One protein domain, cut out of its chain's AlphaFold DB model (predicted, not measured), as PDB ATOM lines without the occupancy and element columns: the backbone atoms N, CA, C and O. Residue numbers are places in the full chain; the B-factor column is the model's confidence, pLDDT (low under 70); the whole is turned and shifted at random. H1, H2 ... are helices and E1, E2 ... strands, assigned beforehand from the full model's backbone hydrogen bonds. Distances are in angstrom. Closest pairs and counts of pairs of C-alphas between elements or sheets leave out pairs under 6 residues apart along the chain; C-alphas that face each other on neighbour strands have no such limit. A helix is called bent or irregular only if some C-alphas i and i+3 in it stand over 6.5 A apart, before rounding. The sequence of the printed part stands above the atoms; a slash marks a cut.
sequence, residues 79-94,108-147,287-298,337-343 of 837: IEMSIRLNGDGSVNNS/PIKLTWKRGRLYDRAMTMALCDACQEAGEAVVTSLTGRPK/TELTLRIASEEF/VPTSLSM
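Overview. This is residues 79 to 94, 108 to 147, 287 to 298 and 337 to 343 of the 837 residues of the protein "DNA topoisomerase" of Skeletonema marinoi (UniProt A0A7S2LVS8). Two small three-stranded sheets lie partly face to face, their strands crossed, as a short sandwich; the helix H1 packs along E6 on one face of the sheet E2 E1 E6 and reaches the E4 and E5 ends of the other sheet. The long, bent strand E3 runs with E4 as a ribbon away from H1. The printed part has 75 residues, with one named helix and six named strands in the order E1 E2 H1 E3 E4 E5 E6; both sheets, E3 E4 E5 and E2 E1 E6, are antiparallel, and the class is mixed, helices and strands. It is compact, with a radius of gyration of the C-alphas of 13.0 A, and flat in outline, spanning 38 by 34 by 18 A.

Arrangement. In the sheet E3 E4 E5, E4, residues 287 to 293, is the inner strand between the edge strands E3, residues 137 to 147, and E5, residues 296 to 298. E3 and E4 are antiparallel at 164 degrees, with N 138 and O 292 2.8 A apart and N 288 and O 143 2.8 A apart, within hydrogen-bond range. E3 bends by 52 degrees at residue 140. E4 and E5 form a hairpin, with N 298 and O 291 2.8 A apart. In the second sheet, E1, residues 79 to 83, is the inner strand between E2, residues 109 to 113, and E6, residues 340 to 343. N 111 and O 81 of E2 and E1 are 2.8 A apart, and N 80 and O 342 of E1 and E6 are 2.9 A apart. The two sheets make a sandwich, two sheets face to face, with 9.7 A between the centres of the facing parts and the strands at 73 degrees; the closest C-alphas of E2 and E5 are those of Trp 113 and Phe 298, 4.4 A apart. H1, residues 121 to 134, is on the sheet E2 E1 E6 in two layers, a helix on one face of a sheet. Its height over the sheet is 7.6 A, and it lies over E6 and along the strands, at 7 degrees to E6 on the local plane. The closest C-alphas of H1 and E6 are those of Cys 128 and Met 343, 6.2 A apart. H1 is also on the sheet E3 E4 E5, where the C-alphas of Cys 131 and Ile 293, the closest of H1 and E4, are 5.6 A apart. In H1 every O i to N i+4 pair is within hydrogen-bond range. E3 and E6 are apart.

Along the chain. E3 measures 27.4 A from first to last C-alpha, E4 19.9 A, H1 19.8 A, E1 13.6 A and E2 12.9 A. E1 begins at C-alpha 79 (173.171, 124.487, 122.101), E3 ends at C-alpha 147 (162.441, 128.139, 96.201), and E6 ends at C-alpha 343 (173.091, 124.964, 126.484).

Size, cuts and confidence. The C-alphas of Ala 122 and Pro 146, the two farthest apart, are 40.5 A apart. Three cuts leave out residues 95 to 107, 148 to 286 and 299 to 336, with C-alpha gaps of 13.2 A, 9.6 A and 13.2 A. Of the links that are printed whole, H1 to E3 and E4 to E5 are tight and E2 to H1 is short. The mean pLDDT of the printed part is 91.4, and residues 87 to 94 are under 70.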
ATOM      1  N   ILE A  79     172.548 123.162 122.049       97.81
ATOM      2  CA  ILE A  79     173.171 124.487 122.101       97.81
ATOM      3  C   ILE A  79     172.323 125.441 121.244       97.81
ATOM      4  O   ILE A  79     172.089 125.179 120.064       97.81
ATOM      5  N   GLU A  80     171.830 126.537 121.821       95.00
ATOM      6  CA  GLU A  80     171.165 127.620 121.084       95.00
ATOM      7  C   GLU A  80     172.116 128.809 120.930       95.00
ATOM      8  O   GLU A  80     172.694 129.290 121.903       95.00
ATOM      9  N   MET A  81     172.227 129.323 119.702       95.50
ATOM     10  CA  MET A  81     172.983 130.535 119.394       95.50
ATOM     11  C   MET A  81     172.052 131.594 118.797       95.50
ATOM     12  O   MET A  81     171.205 131.280 117.959       95.50
ATOM     13  N   SER A  82     172.207 132.856 119.195       94.50
ATOM     14  CA  SER A  82     171.557 133.995 118.533       94.50
ATOM     15  C   SER A  82     172.557 135.102 118.228       94.50
ATOM     16  O   SER A  82     173.450 135.369 119.027       94.50
ATOM     17  N   ILE A  83     172.377 135.774 117.092       92.25
ATOM     18  CA  ILE A  83     173.192 136.916 116.650       92.25
ATOM     19  C   ILE A  83     172.306 138.123 116.314       92.25
ATOM     20  O   ILE A  83     171.104 137.978 116.062       92.25
ATOM     21  N   ARG A  84     172.914 139.310 116.241       88.31
ATOM     22  CA  ARG A  84     172.314 140.532 115.692       88.31
ATOM     23  C   ARG A  84     173.216 141.116 114.609       88.31
ATOM     24  O   ARG A  84     174.402 141.335 114.834       88.31
ATOM     25  N   LEU A  85     172.629 141.366 113.442       82.56
ATOM     26  CA  LEU A  85     173.289 141.975 112.288       82.56
ATOM     27  C   LEU A  85     172.558 143.259 111.903       82.56
ATOM     28  O   LEU A  85     171.323 143.305 111.903       82.56
ATOM     29  N   ASN A  86     173.313 144.298 111.573       71.00
ATOM     30  CA  ASN A  86     172.786 145.526 110.991       71.00
ATOM     31  C   ASN A  86     172.345 145.298 109.532       71.00
ATOM     32  O   ASN A  86     172.637 144.264 108.928       71.00
ATOM     33  N   GLY A  87     171.624 146.261 108.946       64.00
ATOM     34  CA  GLY A  87     171.100 146.140 107.574       64.00
ATOM     35  C   GLY A  87     172.181 146.034 106.485       64.00
ATOM     36  O   GLY A  87     171.934 145.464 105.421       64.00
ATOM     37  N   ASP A  88     173.386 146.531 106.765       66.44
ATOM     38  CA  ASP A  88     174.587 146.423 105.928       66.44
ATOM     39  C   ASP A  88     175.361 145.101 106.124       66.44
ATOM     40  O   ASP A  88     176.236 144.770 105.319       66.44
ATOM     41  N   GLY A  89     175.017 144.329 107.160       64.44
ATOM     42  CA  GLY A  89     175.699 143.105 107.574       64.44
ATOM     43  C   GLY A  89     176.846 143.295 108.567       64.44
ATOM     44  O   GLY A  89     177.560 142.329 108.836       64.44
ATOM     45  N   SER A  90     177.032 144.497 109.126       66.88
ATOM     46  CA  SER A  90     177.943 144.710 110.256       66.88
ATOM     47  C   SER A  90     177.380 144.110 111.554       66.88
ATOM     48  O   SER A  90     176.164 143.961 111.723       66.88
ATOM     49  N   VAL A  91     178.267 143.735 112.481       64.19
ATOM     50  CA  VAL A  91     177.877 143.240 113.812       64.19
ATOM     51  C   VAL A  91     177.352 144.410 114.635       64.19
ATOM     52  O   VAL A  91     178.001 145.453 114.719       64.19
ATOM     53  N   ASN A  92     176.183 144.249 115.255       63.56
ATOM     54  CA  ASN A  92     175.646 145.291 116.122       63.56
ATOM     55  C   ASN A  92     176.173 145.139 117.559       63.56
ATOM     56  O   ASN A  92     175.542 144.485 118.388       63.56
ATOM     57  N   ASN A  93     177.320 145.767 117.830       54.19
ATOM     58  CA  ASN A  93     177.949 145.847 119.154       54.19
ATOM     59  C   ASN A  93     177.363 146.968 120.045       54.19
ATOM     60  O   ASN A  93     178.055 147.454 120.932       54.19
ATOM     61  N   SER A  94     176.129 147.442 119.817       50.75
ATOM     62  CA  SER A  94     175.558 148.504 120.659       50.75
ATOM     63  C   SER A  94     175.343 148.020 122.101       50.75
ATOM     64  O   SER A  94     174.426 147.231 122.358       50.75
ATOM     65  N   PRO A 108     166.855 139.847 116.497       86.88
ATOM     66  CA  PRO A 108     167.646 138.655 116.778       86.88
ATOM     67  C   PRO A 108     167.423 137.586 115.698       86.88
ATOM     68  O   PRO A 108     166.290 137.290 115.300       86.88
ATOM     69  N   ILE A 109     168.521 136.996 115.239       91.00
ATOM     70  CA  ILE A 109     168.559 135.843 114.340       91.00
ATOM     71  C   ILE A 109     168.927 134.642 115.205       91.00
ATOM     72  O   ILE A 109     170.038 134.587 115.725       91.00
ATOM     73  N   LYS A 110     168.005 133.689 115.371       93.50
ATOM     74  CA  LYS A 110     168.300 132.417 116.046       93.50
ATOM     75  C   LYS A 110     168.976 131.460 115.066       93.50
ATOM     76  O   LYS A 110     168.548 131.378 113.915       93.50
ATOM     77  N   LEU A 111     169.971 130.704 115.504       94.31
ATOM     78  CA  LEU A 111     170.598 129.664 114.696       94.31
ATOM     79  C   LEU A 111     170.376 128.299 115.343       94.31
ATOM     80  O   LEU A 111     170.552 128.128 116.548       94.31
ATOM     81  N   THR A 112     170.000 127.324 114.524       94.69
ATOM     82  CA  THR A 112     169.858 125.931 114.942       94.69
ATOM     83  C   THR A 112     171.225 125.261 114.887       94.69
ATOM     84  O   THR A 112     171.875 125.276 113.841       94.69
ATOM     85  N   TRP A 113     171.657 124.646 115.986       97.62
ATOM     86  CA  TRP A 113     172.866 123.823 116.018       97.62
ATOM     87  C   TRP A 113     172.749 122.653 115.036       97.62
ATOM     88  O   TRP A 113     171.779 121.893 115.061       97.62
ATOM     89  N   LYS A 114     173.735 122.502 114.147       97.00
ATOM     90  CA  LYS A 114     173.702 121.541 113.035       97.00
ATOM     91  C   LYS A 114     173.771 120.084 113.506       97.00
ATOM     92  O   LYS A 114     173.252 119.206 112.823       97.00
ATOM     93  N   ARG A 115     174.343 119.839 114.693       95.62
ATOM     94  CA  ARG A 115     174.330 118.535 115.383       95.62
ATOM     95  C   ARG A 115     172.939 118.161 115.923       95.62
ATOM     96  O   ARG A 115     172.681 116.994 116.200       95.62
ATOM     97  N   GLY A 116     172.024 119.126 116.043       96.25
ATOM     98  CA  GLY A 116     170.669 118.915 116.542       96.25
ATOM     99  C   GLY A 116     170.613 118.901 118.067       96.25
ATOM    100  O   GLY A 116     170.552 119.962 118.680       96.25
ATOM    101  N   ARG A 117     170.590 117.704 118.664       96.25
ATOM    102  CA  ARG A 117     170.510 117.481 120.118       96.25
ATOM    103  C   ARG A 117     171.344 116.272 120.524       96.25
ATOM    104  O   ARG A 117     171.491 115.347 119.726       96.25
ATOM    105  N   LEU A 118     171.812 116.254 121.764       97.81
ATOM    106  CA  LEU A 118     172.508 115.119 122.372       97.81
ATOM    107  C   LEU A 118     171.796 114.680 123.654       97.81
ATOM    108  O   LEU A 118     171.094 115.468 124.279       97.81
ATOM    109  N   TYR A 119     172.003 113.426 124.044       97.62
ATOM    110  CA  TYR A 119     171.433 112.816 125.253       97.62
ATOM    111  C   TYR A 119     172.465 112.662 126.384       97.62
ATOM    112  O   TYR A 119     172.179 112.066 127.415       97.62
ATOM    113  N   ASP A 120     173.666 113.217 126.200       97.88
ATOM    114  CA  ASP A 120     174.702 113.293 127.226       97.88
ATOM    115  C   ASP A 120     174.923 114.760 127.613       97.88
ATOM    116  O   ASP A 120     175.299 115.600 126.783       97.88
ATOM    117  N   ARG A 121     174.670 115.079 128.886       97.62
ATOM    118  CA  ARG A 121     174.806 116.438 129.413       97.62
ATOM    119  C   ARG A 121     176.262 116.893 129.496       97.62
ATOM    120  O   ARG A 121     176.527 118.055 129.211       97.62
ATOM    121  N   ALA A 122     177.187 116.017 129.885       97.81
ATOM    122  CA  ALA A 122     178.592 116.368 130.080       97.81
ATOM    123  C   ALA A 122     179.276 116.664 128.738       97.81
ATOM    124  O   ALA A 122     179.963 117.673 128.605       97.81
ATOM    125  N   MET A 123     179.008 115.849 127.716       97.00
ATOM    126  CA  MET A 123     179.489 116.080 126.354       97.00
ATOM    127  C   MET A 123     178.874 117.341 125.738       97.00
ATOM    128  O   MET A 123     179.576 118.108 125.084       97.00
ATOM    129  N   THR A 124     177.581 117.604 125.964       97.81
ATOM    130  CA  THR A 124     176.956 118.841 125.455       97.81
ATOM    131  C   THR A 124     177.488 120.083 126.164       97.81
ATOM    132  O   THR A 124     177.682 121.109 125.515       97.81
ATOM    133  N   MET A 125     177.758 119.987 127.468       97.50
ATOM    134  CA  MET A 125     178.378 121.056 128.245       97.50
ATOM    135  C   MET A 125     179.794 121.338 127.741       97.50
ATOM    136  O   MET A 125     180.047 122.461 127.333       97.50
ATOM    137  N   ALA A 126     180.654 120.323 127.598       97.88
ATOM    138  CA  ALA A 126     182.004 120.494 127.054       97.88
ATOM    139  C   ALA A 126     182.023 121.134 125.647       97.88
ATOM    140  O   ALA A 126     182.869 121.978 125.358       97.88
ATOM    141  N   LEU A 127     181.069 120.783 124.774       98.00
ATOM    142  CA  LEU A 127     180.914 121.431 123.464       98.00
ATOM    143  C   LEU A 127     180.414 122.880 123.579       98.00
ATOM    144  O   LEU A 127     180.821 123.726 122.785       98.00
ATOM    145  N   CYS A 128     179.544 123.183 124.546       97.38
ATOM    146  CA  CYS A 128     179.070 124.542 124.809       97.38
ATOM    147  C   CYS A 128     180.187 125.426 125.377       97.38
ATOM    148  O   CYS A 128     180.371 126.540 124.891       97.38
ATOM    149  N   ASP A 129     180.951 124.910 126.338       97.75
ATOM    150  CA  ASP A 129     182.068 125.591 126.989       97.75
ATOM    151  C   ASP A 129     183.160 125.910 125.953       97.75
ATOM    152  O   ASP A 129     183.526 127.072 125.795       97.75
ATOM    153  N   ALA A 130     183.555 124.943 125.112       97.88
ATOM    154  CA  ALA A 130     184.486 125.178 124.000       97.88
ATOM    155  C   ALA A 130     183.989 126.243 122.995       97.88
ATOM    156  O   ALA A 130     184.784 126.990 122.422       97.88
ATOM    157  N   CYS A 131     182.673 126.347 122.771       97.44
ATOM    158  CA  CYS A 131     182.108 127.417 121.945       97.44
ATOM    159  C   CYS A 131     182.105 128.779 122.667       97.44
ATOM    160  O   CYS A 131     182.263 129.804 122.006       97.44
ATOM    161  N   GLN A 132     181.938 128.813 123.992       96.12
ATOM    162  CA  GLN A 132     182.022 130.039 124.794       96.12
ATOM    163  C   GLN A 132     183.467 130.551 124.891       96.12
ATOM    164  O   GLN A 132     183.697 131.737 124.663       96.12
ATOM    165  N   GLU A 133     184.439 129.664 125.122       96.69
ATOM    166  CA  GLU A 133     185.879 129.966 125.110       96.69
ATOM    167  C   GLU A 133     186.347 130.539 123.763       96.69
ATOM    168  O   GLU A 133     187.174 131.447 123.725       96.69
ATOM    169  N   ALA A 134     185.795 130.048 122.647       96.75
ATOM    170  CA  ALA A 134     186.123 130.554 121.317       96.75
ATOM    171  C   ALA A 134     185.644 131.999 121.064       96.75
ATOM    172  O   ALA A 134     186.224 132.675 120.211       96.75
ATOM    173  N   GLY A 135     184.597 132.465 121.762       93.81
ATOM    174  CA  GLY A 135     184.081 133.846 121.774       93.81
ATOM    175  C   GLY A 135     183.444 134.374 120.475       93.81
ATOM    176  O   GLY A 135     182.435 135.078 120.517       93.81
ATOM    177  N   GLU A 136     183.991 134.026 119.311       94.19
ATOM    178  CA  GLU A 136     183.568 134.505 117.995       94.19
ATOM    179  C   GLU A 136     183.156 133.361 117.065       94.19
ATOM    180  O   GLU A 136     183.879 132.383 116.865       94.19
ATOM    181  N   ALA A 137     182.019 133.539 116.397       95.19
ATOM    182  CA  ALA A 137     181.578 132.682 115.311       95.19
ATOM    183  C   ALA A 137     181.992 133.267 113.950       95.19
ATOM    184  O   ALA A 137     181.829 134.461 113.697       95.19
ATOM    185  N   VAL A 138     182.484 132.428 113.039       95.25
ATOM    186  CA  VAL A 138     182.865 132.818 111.672       95.25
ATOM    187  C   VAL A 138     181.776 132.400 110.689       95.25
ATOM    188  O   VAL A 138     181.349 131.245 110.696       95.25
ATOM    189  N   VAL A 139     181.355 133.299 109.797       95.50
ATOM    190  CA  VAL A 139     180.470 132.956 108.670       95.50
ATOM    191  C   VAL A 139     181.225 132.054 107.690       95.50
ATOM    192  O   VAL A 139     182.080 132.527 106.940       95.50
ATOM    193  N   THR A 140     180.911 130.758 107.675       96.44
ATOM    194  CA  THR A 140     181.548 129.773 106.783       96.44
ATOM    195  C   THR A 140     180.817 129.617 105.457       96.44
ATOM    196  O   THR A 140     181.446 129.304 104.450       96.44
ATOM    197  N   SER A 141     179.501 129.846 105.431       94.69
ATOM    198  CA  SER A 141     178.698 129.722 104.216       94.69
ATOM    199  C   SER A 141     177.505 130.672 104.221       94.69
ATOM    200  O   SER A 141     176.840 130.860 105.240       94.69
ATOM    201  N   LEU A 142     177.220 131.247 103.054       92.75
ATOM    202  CA  LEU A 142     176.008 132.007 102.778       92.75
ATOM    203  C   LEU A 142     175.510 131.607 101.389       92.75
ATOM    204  O   LEU A 142     176.067 132.030 100.377       92.75
ATOM    205  N   THR A 143     174.465 130.784 101.332       92.75
ATOM    206  CA  THR A 143     173.895 130.306 100.064       92.75
ATOM    207  C   THR A 143     172.477 130.825  99.883       92.75
ATOM    208  O   THR A 143     171.696 130.888 100.826       92.75
ATOM    209  N   GLY A 144     172.134 131.226  98.659       91.25
ATOM    210  CA  GLY A 144     170.788 131.661  98.296       91.25
ATOM    211  C   GLY A 144     170.283 130.842  97.120       91.25
ATOM    212  O   GLY A 144     170.914 130.854  96.067       91.25
ATOM    213  N   ARG A 145     169.149 130.158  97.283       94.00
ATOM    214  CA  ARG A 145     168.546 129.319  96.239       94.00
ATOM    215  C   ARG A 145     167.120 129.760  95.904       94.00
ATOM    216  O   ARG A 145     166.372 130.111  96.825       94.00
ATOM    217  N   PRO A 146     166.706 129.715  94.624       95.31
ATOM    218  CA  PRO A 146     165.297 129.792  94.263       95.31
ATOM    219  C   PRO A 146     164.510 128.707  95.002       95.31
ATOM    220  O   PRO A 146     164.968 127.569  95.137       95.31
ATOM    221  N   LYS A 147     163.331 129.061  95.503       94.88
ATOM    222  CA  LYS A 147     162.441 128.139  96.201       94.88
ATOM    223  C   LYS A 147     161.010 128.469  95.827       94.88
ATOM    224  O   LYS A 147     160.513 129.525  96.197       94.88
ATOM    225  N   THR A 287     167.499 131.714 101.798       93.25
ATOM    226  CA  THR A 287     168.885 132.017 102.164       93.25
ATOM    227  C   THR A 287     169.264 131.167 103.369       93.25
ATOM    228  O   THR A 287     168.589 131.228 104.395       93.25
ATOM    229  N   GLU A 288     170.336 130.391 103.257       94.56
ATOM    230  CA  GLU A 288     170.919 129.610 104.346       94.56
ATOM    231  C   GLU A 288     172.252 130.247 104.760       94.56
ATOM    232  O   GLU A 288     173.156 130.407 103.937       94.56
ATOM    233  N   LEU A 289     172.336 130.640 106.030       94.06
ATOM    234  CA  LEU A 289     173.511 131.234 106.663       94.06
ATOM    235  C   LEU A 289     174.087 130.220 107.654       94.06
ATOM    236  O   LEU A 289     173.389 129.836 108.595       94.06
ATOM    237  N   THR A 290     175.346 129.829 107.463       96.50
ATOM    238  CA  THR A 290     176.078 128.922 108.357       96.50
ATOM    239  C   THR A 290     177.209 129.671 109.043       96.50
ATOM    240  O   THR A 290     178.056 130.285 108.387       96.50
ATOM    241  N   LEU A 291     177.220 129.600 110.371       96.75
ATOM    242  CA  LEU A 291     178.292 130.082 111.233       96.75
ATOM    243  C   LEU A 291     178.986 128.881 111.884       96.75
ATOM    244  O   LEU A 291     178.321 127.909 112.246       96.75
ATOM    245  N   ARG A 292     180.302 128.969 112.081       97.75
ATOM    246  CA  ARG A 292     181.098 127.997 112.841       97.75
ATOM    247  C   ARG A 292     181.771 128.676 114.025       97.75
ATOM    248  O   ARG A 292     182.386 129.724 113.847       97.75
ATOM    249  N   ILE A 293     181.685 128.064 115.198       97.69
ATOM    250  CA  ILE A 293     182.355 128.492 116.431       97.69
ATOM    251  C   ILE A 293     182.981 127.253 117.078       97.69
ATOM    252  O   ILE A 293     182.351 126.198 117.129       97.69
ATOM    253  N   ALA A 294     184.260 127.337 117.455       96.19
ATOM    254  CA  ALA A 294     185.091 126.162 117.745       96.19
ATOM    255  C   ALA A 294     184.955 125.061 116.654       96.19
ATOM    256  O   ALA A 294     185.204 125.318 115.463       96.19
ATOM    257  N   SER A 295     184.558 123.845 117.050       95.31
ATOM    258  CA  SER A 295     184.256 122.704 116.171       95.31
ATOM    259  C   SER A 295     182.820 122.677 115.638       95.31
ATOM    260  O   SER A 295     182.528 121.903 114.728       95.31
ATOM    261  N   GLU A 296     181.913 123.485 116.191       97.81
ATOM    262  CA  GLU A 296     180.473 123.341 115.989       97.81
ATOM    263  C   GLU A 296     179.914 124.312 114.944       97.81
ATOM    264  O   GLU A 296     180.322 125.470 114.835       97.81
ATOM    265  N   GLU A 297     178.927 123.843 114.177       98.00
ATOM    266  CA  GLU A 297     178.239 124.638 113.157       98.00
ATOM    267  C   GLU A 297     176.784 124.931 113.535       98.00
ATOM    268  O   GLU A 297     176.068 124.086 114.077       98.00
ATOM    269  N   PHE A 298     176.326 126.125 113.170       97.81
ATOM    270  CA  PHE A 298     175.001 126.657 113.457       97.81
ATOM    271  C   PHE A 298     174.399 127.266 112.188       97.81
ATOM    272  O   PHE A 298     175.087 127.967 111.447       97.81
ATOM    273  N   VAL A 337     180.435 138.067 117.187       91.38
ATOM    274  CA  VAL A 337     180.219 137.696 118.592       91.38
ATOM    275  C   VAL A 337     178.751 137.270 118.769       91.38
ATOM    276  O   VAL A 337     177.851 138.032 118.392       91.38
ATOM    277  N   PRO A 338     178.456 136.072 119.308       93.38
ATOM    278  CA  PRO A 338     177.088 135.675 119.619       93.38
ATOM    279  C   PRO A 338     176.438 136.617 120.640       93.38
ATOM    280  O   PRO A 338     176.978 136.863 121.711       93.38
ATOM    281  N   THR A 339     175.230 137.099 120.346       92.56
ATOM    282  CA  THR A 339     174.414 137.869 121.306       92.56
ATOM    283  C   THR A 339     173.903 136.982 122.446       92.56
ATOM    284  O   THR A 339     173.635 137.462 123.543       92.56
ATOM    285  N   SER A 340     173.748 135.682 122.188       93.75
ATOM    286  CA  SER A 340     173.550 134.659 123.215       93.75
ATOM    287  C   SER A 340     174.077 133.316 122.721       93.75
ATOM    288  O   SER A 340     173.833 132.956 121.567       93.75
ATOM    289  N   LEU A 341     174.714 132.553 123.606       96.12
ATOM    290  CA  LEU A 341     175.136 131.176 123.369       96.12
ATOM    291  C   LEU A 341     174.931 130.370 124.659       96.12
ATOM    292  O   LEU A 341     175.620 130.612 125.649       96.12
ATOM    293  N   SER A 342     173.969 129.446 124.664       95.62
ATOM    294  CA  SER A 342     173.621 128.670 125.861       95.62
ATOM    295  C   SER A 342     173.265 127.221 125.547       95.62
ATOM    296  O   SER A 342     172.605 126.927 124.549       95.62
ATOM    297  N   MET A 343     173.645 126.312 126.445       96.81
ATOM    298  CA  MET A 343     173.091 124.964 126.484       96.81
ATOM    299  C   MET A 343     171.701 125.005 127.129       96.81
ATOM    300  O   MET A 343     171.556 125.359 128.297       96.81
TER     301      MET A 343